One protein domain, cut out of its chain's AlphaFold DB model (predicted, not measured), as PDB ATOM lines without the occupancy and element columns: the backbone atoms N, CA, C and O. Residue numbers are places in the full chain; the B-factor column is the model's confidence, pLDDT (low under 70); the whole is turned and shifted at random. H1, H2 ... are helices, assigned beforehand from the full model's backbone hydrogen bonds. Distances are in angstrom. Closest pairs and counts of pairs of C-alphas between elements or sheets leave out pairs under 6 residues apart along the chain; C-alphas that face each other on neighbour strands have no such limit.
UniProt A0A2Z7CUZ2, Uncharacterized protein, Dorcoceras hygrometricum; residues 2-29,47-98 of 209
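What this domain is: This is residues 2 to 29 and 47 to 98 of the 209 residues of an uncharacterized protein of Dorcoceras hygrometricum (UniProt A0A2Z7CUZ2). Two long straight helices make a narrow, open V of unequal arms: H2 makes the whole length, and the shorter H1 runs back over part of it, roughly opposite ways, nearing H2 towards the cut between them. The 80 printed residues hold two named helices, H1 then H2, and no named strand; the class is all helix. The whole is extended, with a radius of gyration of the C-alphas of 22.0 A and spans of 75 by 31 by 8 A.

How they stand to each other: H2, residues 47 to 98, and H1, residues 2 to 27, are apart, with no C-alpha of the one within 8 A of the other. Residues 2 to 26 of H1 and residues 47 to 53 and 55 to 98 of H2 stand free. Every O i to N i+4 pair is within hydrogen-bond range in H1, and 46 of 48 in H2.

Where its parts are: H2 measures 75.9 A from C-alpha 47 at (210.057, 222.041, 200.829) to C-alpha 98 at (279.072, 249.584, 216.240). H1 measures 37.8 A, from C-alpha 2 at (244.889, 245.367, 227.678) to C-alpha 27 at (214.898, 230.586, 210.123).

The domain as a whole: Residues 30 to 46 are not printed; C-alphas 29 and 47 are 13.2 A apart across the cut. Mean pLDDT of the printed part is 77.0, with residues 2 to 4, 26 to 29 and 88 to 98 under 70.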
ATOM      1  N   LYS A   2     245.864 246.418 227.305       62.72
ATOM      2  CA  LYS A   2     244.889 245.367 227.678       62.72
ATOM      3  C   LYS A   2     243.416 245.788 227.514       62.72
ATOM      4  O   LYS A   2     242.598 244.989 227.075       62.72
ATOM      5  N   GLU A   3     243.094 247.053 227.776       69.12
ATOM      6  CA  GLU A   3     241.728 247.589 227.630       69.12
ATOM      7  C   GLU A   3     241.260 247.663 226.173       69.12
ATOM      8  O   GLU A   3     240.109 247.357 225.871       69.12
ATOM      9  N   PHE A   4     242.174 247.968 225.249       69.69
ATOM     10  CA  PHE A   4     241.870 248.026 223.820       69.69
ATOM     11  C   PHE A   4     241.534 246.635 223.261       69.69
ATOM     12  O   PHE A   4     240.572 246.477 222.511       69.69
ATOM     13  N   GLN A   5     242.261 245.600 223.699       70.50
ATOM     14  CA  GLN A   5     241.944 244.217 223.331       70.50
ATOM     15  C   GLN A   5     240.615 243.743 223.932       70.50
ATOM     16  O   GLN A   5     239.838 243.074 223.250       70.50
ATOM     17  N   ALA A   6     240.303 244.137 225.170       77.38
ATOM     18  CA  ALA A   6     239.021 243.818 225.794       77.38
ATOM     19  C   ALA A   6     237.839 244.476 225.058       77.38
ATOM     20  O   ALA A   6     236.788 243.855 224.890       77.38
ATOM     21  N   GLN A   7     238.005 245.713 224.581       80.69
ATOM     22  CA  GLN A   7     236.967 246.425 223.837       80.69
ATOM     23  C   GLN A   7     236.771 245.860 222.423       80.69
ATOM     24  O   GLN A   7     235.630 245.701 221.985       80.69
ATOM     25  N   ALA A   8     237.855 245.471 221.745       77.19
ATOM     26  CA  ALA A   8     237.790 244.797 220.449       77.19
ATOM     27  C   ALA A   8     237.095 243.427 220.544       77.19
ATOM     28  O   ALA A   8     236.221 243.120 219.733       77.19
ATOM     29  N   LEU A   9     237.401 242.637 221.580       79.69
ATOM     30  CA  LEU A   9     236.767 241.335 221.805       79.69
ATOM     31  C   LEU A   9     235.268 241.469 222.111       79.69
ATOM     32  O   LEU A   9     234.466 240.661 221.644       79.69
ATOM     33  N   LYS A  10     234.876 242.495 222.878       83.94
ATOM     34  CA  LYS A  10     233.460 242.791 223.138       83.94
ATOM     35  C   LYS A  10     232.729 243.108 221.837       83.94
ATOM     36  O   LYS A  10     231.712 242.482 221.566       83.94
ATOM     37  N   ARG A  11     233.273 244.008 221.012       81.94
ATOM     38  CA  ARG A  11     232.678 244.360 219.710       81.94
ATOM     39  C   ARG A  11     232.544 243.147 218.794       81.94
ATOM     40  O   ARG A  11     231.469 242.917 218.256       81.94
ATOM     41  N   PHE A  12     233.580 242.315 218.718       84.31
ATOM     42  CA  PHE A  12     233.532 241.081 217.938       84.31
ATOM     43  C   PHE A  12     232.432 240.126 218.422       84.31
ATOM     44  O   PHE A  12     231.691 239.579 217.610       84.31
ATOM     45  N   LYS A  13     232.276 239.947 219.740       84.88
ATOM     46  CA  LYS A  13     231.209 239.103 220.298       84.88
ATOM     47  C   LYS A  13     229.813 239.643 219.978       84.88
ATOM     48  O   LYS A  13     228.957 238.857 219.586       84.88
ATOM     49  N   TYR A  14     229.588 240.953 220.099       83.56
ATOM     50  CA  TYR A  14     228.297 241.566 219.762       83.56
ATOM     51  C   TYR A  14     227.952 241.424 218.276       83.56
ATOM     52  O   TYR A  14     226.826 241.050 217.953       83.56
ATOM     53  N   ASP A  15     228.921 241.621 217.381       87.00
ATOM     54  CA  ASP A  15     228.707 241.450 215.940       87.00
ATOM     55  C   ASP A  15     228.348 240.007 215.567       87.00
ATOM     56  O   ASP A  15     227.514 239.778 214.688       87.00
ATOM     57  N   GLN A  16     228.958 239.019 216.229       83.69
ATOM     58  CA  GLN A  16     228.627 237.607 216.012       83.69
ATOM     59  C   GLN A  16     227.226 237.265 216.533       83.69
ATOM     60  O   GLN A  16     226.475 236.573 215.848       83.69
ATOM     61  N   ILE A  17     226.841 237.791 217.701       88.81
ATOM     62  CA  ILE A  17     225.498 237.597 218.268       88.81
ATOM     63  C   ILE A  17     224.431 238.214 217.355       88.81
ATOM     64  O   ILE A  17     223.452 237.550 217.032       88.81
ATOM     65  N   LEU A  18     224.650 239.434 216.859       83.00
ATOM     66  CA  LEU A  18     223.705 240.114 215.968       83.00
ATOM     67  C   LEU A  18     223.530 239.376 214.628       83.00
ATOM     68  O   LEU A  18     222.430 239.321 214.074       83.00
ATOM     69  N   LYS A  19     224.608 238.782 214.100       83.12
ATOM     70  CA  LYS A  19     224.550 237.934 212.898       83.12
ATOM     71  C   LYS A  19     223.753 236.657 213.148       83.12
ATOM     72  O   LYS A  19     222.919 236.304 212.319       83.12
ATOM     73  N   LEU A  20     223.971 236.004 214.289       76.88
ATOM     74  CA  LEU A  20     223.214 234.817 214.687       76.88
ATOM     75  C   LEU A  20     221.729 235.130 214.888       76.88
ATOM     76  O   LEU A  20     220.887 234.349 214.461       76.88
ATOM     77  N   GLU A  21     221.390 236.283 215.464       81.81
ATOM     78  CA  GLU A  21     219.998 236.694 215.669       81.81
ATOM     79  C   GLU A  21     219.282 237.010 214.344       81.81
ATOM     80  O   GLU A  21     218.124 236.632 214.158       81.81
ATOM     81  N   LYS A  22     219.985 237.621 213.377       82.50
ATOM     82  CA  LYS A  22     219.473 237.800 212.006       82.50
ATOM     83  C   LYS A  22     219.213 236.466 211.314       82.50
ATOM     84  O   LYS A  22     218.155 236.301 210.716       82.50
ATOM     85  N   ILE A  23     220.144 235.519 211.417       74.50
ATOM     86  CA  ILE A  23     219.971 234.176 210.847       74.50
ATOM     87  C   ILE A  23     218.801 233.462 211.535       74.50
ATOM     88  O   ILE A  23     217.952 232.895 210.855       74.50
ATOM     89  N   ASN A  24     218.686 233.558 212.861       71.31
ATOM     90  CA  ASN A  24     217.598 232.930 213.609       71.31
ATOM     91  C   ASN A  24     216.219 233.517 213.252       71.31
ATOM     92  O   ASN A  24     215.260 232.765 213.133       71.31
ATOM     93  N   ARG A  25     216.110 234.831 212.993       72.88
ATOM     94  CA  ARG A  25     214.865 235.441 212.479       72.88
ATOM     95  C   ARG A  25     214.496 234.972 211.076       72.88
ATOM     96  O   ARG A  25     213.315 234.821 210.792       72.88
ATOM     97  N   ILE A  26     215.485 234.754 210.210       65.25
ATOM     98  CA  ILE A  26     215.254 234.222 208.859       65.25
ATOM     99  C   ILE A  26     214.762 232.768 208.945       65.25
ATOM    100  O   ILE A  26     213.866 232.378 208.205       65.25
ATOM    101  N   VAL A  27     215.293 231.986 209.889       63.72
ATOM    102  CA  VAL A  27     214.898 230.586 210.123       63.72
ATOM    103  C   VAL A  27     213.549 230.465 210.856       63.72
ATOM    104  O   VAL A  27     212.817 229.506 210.633       63.72
ATOM    105  N   GLN A  28     213.171 231.440 211.692       60.88
ATOM    106  CA  GLN A  28     211.908 231.452 212.448       60.88
ATOM    107  C   GLN A  28     210.656 231.847 211.641       60.88
ATOM    108  O   GLN A  28     209.591 232.013 212.233       60.88
ATOM    109  N   PHE A  29     210.723 231.930 210.310       50.88
ATOM    110  CA  PHE A  29     209.529 231.997 209.462       50.88
ATOM    111  C   PHE A  29     209.118 230.606 208.930       50.88
ATOM    112  O   PHE A  29     209.393 230.293 207.773       50.88
ATOM    113  N   ILE A  47     209.375 222.068 199.530       81.00
ATOM    114  CA  ILE A  47     210.057 222.041 200.829       81.00
ATOM    115  C   ILE A  47     211.450 221.420 200.692       81.00
ATOM    116  O   ILE A  47     212.429 222.008 201.149       81.00
ATOM    117  N   VAL A  48     211.576 220.280 200.008       80.25
ATOM    118  CA  VAL A  48     212.872 219.616 199.797       80.25
ATOM    119  C   VAL A  48     213.850 220.535 199.060       80.25
ATOM    120  O   VAL A  48     215.000 220.646 199.479       80.25
ATOM    121  N   PHE A  49     213.395 221.262 198.034       84.00
ATOM    122  CA  PHE A  49     214.236 222.225 197.322       84.00
ATOM    123  C   PHE A  49     214.715 223.360 198.240       84.00
ATOM    124  O   PHE A  49     215.907 223.656 198.275       84.00
ATOM    125  N   THR A  50     213.825 223.934 199.060       84.88
ATOM    126  CA  THR A  50     214.219 224.991 200.010       84.88
ATOM    127  C   THR A  50     215.218 224.510 201.061       84.88
ATOM    128  O   THR A  50     216.158 225.236 201.388       84.88
ATOM    129  N   VAL A  51     215.064 223.281 201.563       86.06
ATOM    130  CA  VAL A  51     215.987 222.696 202.545       86.06
ATOM    131  C   VAL A  51     217.355 222.447 201.913       86.06
ATOM    132  O   VAL A  51     218.367 222.782 202.526       86.06
ATOM    133  N   ILE A  52     217.405 221.930 200.683       88.56
ATOM    134  CA  ILE A  52     218.664 221.721 199.953       88.56
ATOM    135  C   ILE A  52     219.375 223.057 199.717       88.56
ATOM    136  O   ILE A  52     220.539 223.196 200.093       88.56
ATOM    137  N   SER A  53     218.672 224.070 199.201       85.81
ATOM    138  CA  SER A  53     219.258 225.400 198.984       85.81
ATOM    139  C   SER A  53     219.746 226.048 200.286       85.81
ATOM    140  O   SER A  53     220.781 226.717 200.297       85.81
ATOM    141  N   LEU A  54     219.042 225.837 201.402       90.44
ATOM    142  CA  LEU A  54     219.468 226.333 202.711       90.44
ATOM    143  C   LEU A  54     220.743 225.628 203.190       90.44
ATOM    144  O   LEU A  54     221.670 226.292 203.655       90.44
ATOM    145  N   VAL A  55     220.814 224.301 203.051       90.69
ATOM    146  CA  VAL A  55     222.004 223.516 203.405       90.69
ATOM    147  C   VAL A  55     223.205 223.964 202.575       90.69
ATOM    148  O   VAL A  55     224.268 224.206 203.140       90.69
ATOM    149  N   GLU A  56     223.040 224.148 201.267       90.56
ATOM    150  CA  GLU A  56     224.097 224.654 200.383       90.56
ATOM    151  C   GLU A  56     224.537 226.075 200.751       90.56
ATOM    152  O   GLU A  56     225.729 226.377 200.790       90.56
ATOM    153  N   SER A  57     223.600 226.961 201.083       88.50
ATOM    154  CA  SER A  57     223.928 228.327 201.500       88.50
ATOM    155  C   SER A  57     224.727 228.346 202.810       88.50
ATOM    156  O   SER A  57     225.741 229.042 202.926       88.50
ATOM    157  N   VAL A  58     224.320 227.523 203.782       89.31
ATOM    158  CA  VAL A  58     224.983 227.408 205.086       89.31
ATOM    159  C   VAL A  58     226.378 226.799 204.948       89.31
ATOM    160  O   VAL A  58     227.327 227.317 205.544       89.31
ATOM    161  N   THR A  59     226.540 225.741 204.148       88.12
ATOM    162  CA  THR A  59     227.852 225.110 203.928       88.12
ATOM    163  C   THR A  59     228.805 226.042 203.186       88.12
ATOM    164  O   THR A  59     229.958 226.168 203.600       88.12
ATOM    165  N   ASN A  60     228.328 226.770 202.175       87.88
ATOM    166  CA  ASN A  60     229.123 227.774 201.466       87.88
ATOM    167  C   ASN A  60     229.555 228.920 202.389       87.88
ATOM    168  O   ASN A  60     230.719 229.328 202.375       87.88
ATOM    169  N   TRP A  61     228.651 229.406 203.242       93.50
ATOM    170  CA  TRP A  61     228.969 230.446 204.219       93.50
ATOM    171  C   TRP A  61     230.013 229.981 205.243       93.50
ATOM    172  O   TRP A  61     230.985 230.697 205.499       93.50
ATOM    173  N   LEU A  62     229.855 228.770 205.789       86.44
ATOM    174  CA  LEU A  62     230.827 228.150 206.694       86.44
ATOM    175  C   LEU A  62     232.190 227.979 206.016       86.44
ATOM    176  O   LEU A  62     233.213 228.328 206.604       86.44
ATOM    177  N   CYS A  63     232.204 227.493 204.775       86.94
ATOM    178  CA  CYS A  63     233.426 227.279 204.011       86.94
ATOM    179  C   CYS A  63     234.170 228.600 203.777       86.94
ATOM    180  O   CYS A  63     235.370 228.696 204.042       86.94
ATOM    181  N   GLU A  64     233.458 229.663 203.394       87.75
ATOM    182  CA  GLU A  64     234.064 230.976 203.169       87.75
ATOM    183  C   GLU A  64     234.525 231.642 204.476       87.75
ATOM    184  O   GLU A  64     235.578 232.287 204.513       87.75
ATOM    185  N   ALA A  65     233.786 231.460 205.575       88.25
ATOM    186  CA  ALA A  65     234.183 231.945 206.895       88.25
ATOM    187  C   ALA A  65     235.464 231.256 207.389       88.25
ATOM    188  O   ALA A  65     236.403 231.932 207.821       88.25
ATOM    189  N   VAL A  66     235.535 229.927 207.272       89.88
ATOM    190  CA  VAL A  66     236.717 229.135 207.634       89.88
ATOM    191  C   VAL A  66     237.899 229.499 206.738       89.88
ATOM    192  O   VAL A  66     238.988 229.756 207.251       89.88
ATOM    193  N   ARG A  67     237.691 229.625 205.421       89.06
ATOM    194  CA  ARG A  67     238.731 230.023 204.462       89.06
ATOM    195  C   ARG A  67     239.340 231.377 204.821       89.06
ATOM    196  O   ARG A  67     240.560 231.488 204.914       89.06
ATOM    197  N   LYS A  68     238.511 232.387 205.105       85.25
ATOM    198  CA  LYS A  68     238.978 233.715 205.547       85.25
ATOM    199  C   LYS A  68     239.762 233.643 206.856       85.25
ATOM    200  O   LYS A  68     240.800 234.292 206.980       85.25
ATOM    201  N   HIS A  69     239.300 232.843 207.814       86.94
ATOM    202  CA  HIS A  69     239.960 232.705 209.111       86.94
ATOM    203  C   HIS A  69     241.318 231.992 209.003       86.94
ATOM    204  O   HIS A  69     242.288 232.419 209.632       86.94
ATOM    205  N   ILE A  70     241.408 230.955 208.166       85.69
ATOM    206  CA  ILE A  70     242.653 230.238 207.863       85.69
ATOM    207  C   ILE A  70     243.634 231.161 207.138       85.69
ATOM    208  O   ILE A  70     244.789 231.246 207.544       85.69
ATOM    209  N   ILE A  71     243.190 231.895 206.112       81.62
ATOM    210  CA  ILE A  71     244.047 232.834 205.371       81.62
ATOM    211  C   ILE A  71     244.589 233.921 206.303       81.62
ATOM    212  O   ILE A  71     245.789 234.190 206.297       81.62
ATOM    213  N   HIS A  72     243.739 234.513 207.148       82.75
ATOM    214  CA  HIS A  72     244.171 235.522 208.115       82.75
ATOM    215  C   HIS A  72     245.181 234.954 209.124       82.75
ATOM    216  O   HIS A  72     246.181 235.602 209.434       82.75
ATOM    217  N   TYR A  73     244.959 233.727 209.608       81.50
ATOM    218  CA  TYR A  73     245.887 233.043 210.509       81.50
ATOM    219  C   TYR A  73     247.235 232.746 209.839       81.50
ATOM    220  O   TYR A  73     248.277 233.049 210.414       81.50
ATOM    221  N   LEU A  74     247.232 232.225 208.607       78.62
ATOM    222  CA  LEU A  74     248.447 231.951 207.835       78.62
ATOM    223  C   LEU A  74     249.228 233.232 207.535       78.62
ATOM    224  O   LEU A  74     250.446 233.255 207.699       78.62
ATOM    225  N   TYR A  75     248.540 234.311 207.159       81.06
ATOM    226  CA  TYR A  75     249.172 235.601 206.892       81.06
ATOM    227  C   TYR A  75     249.753 236.219 208.169       81.06
ATOM    228  O   TYR A  75     250.887 236.691 208.168       81.06
ATOM    229  N   SER A  76     249.026 236.143 209.289       81.38
ATOM    230  CA  SER A  76     249.511 236.589 210.602       81.38
ATOM    231  C   SER A  76     250.715 235.770 211.081       81.38
ATOM    232  O   SER A  76     251.675 236.336 211.608       81.38
ATOM    233  N   ALA A  77     250.693 234.449 210.895       76.94
ATOM    234  CA  ALA A  77     251.790 233.561 211.266       76.94
ATOM    235  C   ALA A  77     253.032 233.818 210.396       76.94
ATOM    236  O   ALA A  77     254.124 234.011 210.933       76.94
ATOM    237  N   ALA A  78     252.865 233.926 209.074       75.00
ATOM    238  CA  ALA A  78     253.944 234.250 208.144       75.00
ATOM    239  C   ALA A  78     254.545 235.640 208.411       75.00
ATOM    240  O   ALA A  78     255.766 235.780 208.451       75.00
ATOM    241  N   ALA A  79     253.713 236.653 208.674       76.75
ATOM    242  CA  ALA A  79     254.174 237.995 209.024       76.75
ATOM    243  C   ALA A  79     254.995 237.999 210.323       76.75
ATOM    244  O   ALA A  79     256.033 238.659 210.396       76.75
ATOM    245  N   SER A  80     254.580 237.226 211.332       73.31
ATOM    246  CA  SER A  80     255.343 237.095 212.578       73.31
ATOM    247  C   SER A  80     256.686 236.383 212.374       73.31
ATOM    248  O   SER A  80     257.704 236.859 212.876       73.31
ATOM    249  N   ALA A  81     256.728 235.315 211.572       73.25
ATOM    250  CA  ALA A  81     257.961 234.593 211.261       73.25
ATOM    251  C   ALA A  81     258.947 235.462 210.460       73.25
ATOM    252  O   ALA A  81     260.128 235.531 210.802       73.25
ATOM    253  N   LEU A  82     258.461 236.190 209.449       72.56
ATOM    254  CA  LEU A  82     259.271 237.144 208.685       72.56
ATOM    255  C   LEU A  82     259.794 238.282 209.565       72.56
ATOM    256  O   LEU A  82     260.951 238.669 209.430       72.56
ATOM    257  N   CYS A  83     258.982 238.791 210.495       73.75
ATOM    258  CA  CYS A  83     259.405 239.817 211.447       73.75
ATOM    259  C   CYS A  83     260.551 239.318 212.343       73.75
ATOM    260  O   CYS A  83     261.556 240.009 212.492       73.75
ATOM    261  N   VAL A  84     260.458 238.091 212.867       71.44
ATOM    262  CA  VAL A  84     261.526 237.482 213.679       71.44
ATOM    263  C   VAL A  84     262.811 237.290 212.866       71.44
ATOM    264  O   VAL A  84     263.890 237.625 213.353       71.44
ATOM    265  N   VAL A  85     262.716 236.828 211.614       74.06
ATOM    266  CA  VAL A  85     263.884 236.659 210.727       74.06
ATOM    267  C   VAL A  85     264.524 238.006 210.378       74.06
ATOM    268  O   VAL A  85     265.742 238.156 210.475       74.06
ATOM    269  N   LEU A  86     263.725 239.013 210.017       71.00
ATOM    270  CA  LEU A  86     264.225 240.344 209.663       71.00
ATOM    271  C   LEU A  86     264.856 241.060 210.862       71.00
ATOM    272  O   LEU A  86     265.931 241.641 210.713       71.00
ATOM    273  N   LEU A  87     264.236 240.990 212.046       72.56
ATOM    274  CA  LEU A  87     264.784 241.570 213.275       72.56
ATOM    275  C   LEU A  87     266.050 240.836 213.743       72.56
ATOM    276  O   LEU A  87     267.002 241.497 214.158       72.56
ATOM    277  N   GLY A  88     266.110 239.506 213.614       66.00
ATOM    278  CA  GLY A  88     267.311 238.718 213.914       66.00
ATOM    279  C   GLY A  88     268.502 239.104 213.032       66.00
ATOM    280  O   GLY A  88     269.585 239.396 213.539       66.00
ATOM    281  N   VAL A  89     268.284 239.228 211.717       60.69
ATOM    282  CA  VAL A  89     269.322 239.665 210.764       60.69
ATOM    283  C   VAL A  89     269.737 241.126 210.999       60.69
ATOM    284  O   VAL A  89     270.904 241.477 210.806       60.69
ATOM    285  N   HIS A  90     268.818 242.000 211.425       57.06
ATOM    286  CA  HIS A  90     269.147 243.392 211.749       57.06
ATOM    287  C   HIS A  90     269.975 243.523 213.032       57.06
ATOM    288  O   HIS A  90     270.854 244.381 213.091       57.06
ATOM    289  N   LEU A  91     269.740 242.673 214.034       57.66
ATOM    290  CA  LEU A  91     270.495 242.700 215.285       57.66
ATOM    291  C   LEU A  91     271.942 242.225 215.080       57.66
ATOM    292  O   LEU A  91     272.867 242.887 215.548       57.66
ATOM    293  N   GLU A  92     272.163 241.160 214.302       56.72
ATOM    294  CA  GLU A  92     273.519 240.696 213.954       56.72
ATOM    295  C   GLU A  92     274.295 241.721 213.112       56.72
ATOM    296  O   GLU A  92     275.487 241.956 213.333       56.72
ATOM    297  N   ARG A  93     273.618 242.389 212.168       58.31
ATOM    298  CA  ARG A  93     274.237 243.422 211.317       58.31
ATOM    299  C   ARG A  93     274.444 244.756 212.041       58.31
ATOM    300  O   ARG A  93     275.437 245.431 211.777       58.31
ATOM    301  N   GLY A  94     273.551 245.129 212.955       56.19
ATOM    302  CA  GLY A  94     273.651 246.349 213.761       56.19
ATOM    303  C   GLY A  94     274.773 246.280 214.796       56.19
ATOM    304  O   GLY A  94     275.475 247.269 215.009       56.19
ATOM    305  N   LEU A  95     275.011 245.096 215.370       56.38
ATOM    306  CA  LEU A  95     276.115 244.868 216.299       56.38
ATOM    307  C   LEU A  95     277.465 245.049 215.579       56.38
ATOM    308  O   LEU A  95     278.288 245.837 216.020       56.38
ATOM    309  N   MET A  96     277.674 244.459 214.398       53.28
ATOM    310  CA  MET A  96     278.955 244.533 213.664       53.28
ATOM    311  C   MET A  96     279.360 245.927 213.138       53.28
ATOM    312  O   MET A  96     280.537 246.146 212.848       53.28
ATOM    313  N   ILE A  97     278.433 246.886 213.036       54.72
ATOM    314  CA  ILE A  97     278.733 248.265 212.599       54.72
ATOM    315  C   ILE A  97     279.143 249.167 213.788       54.72
ATOM    316  O   ILE A  97     279.808 250.184 213.578       54.72
ATOM    317  N   GLY A  98     278.823 248.782 215.032       54.12
ATOM    318  CA  GLY A  98     279.072 249.584 216.240       54.12
ATOM    319  C   GLY A  98     280.437 249.398 216.918       54.12
ATOM    320  O   GLY A  98     280.934 250.338 217.526       54.12
TER     321      GLY A  98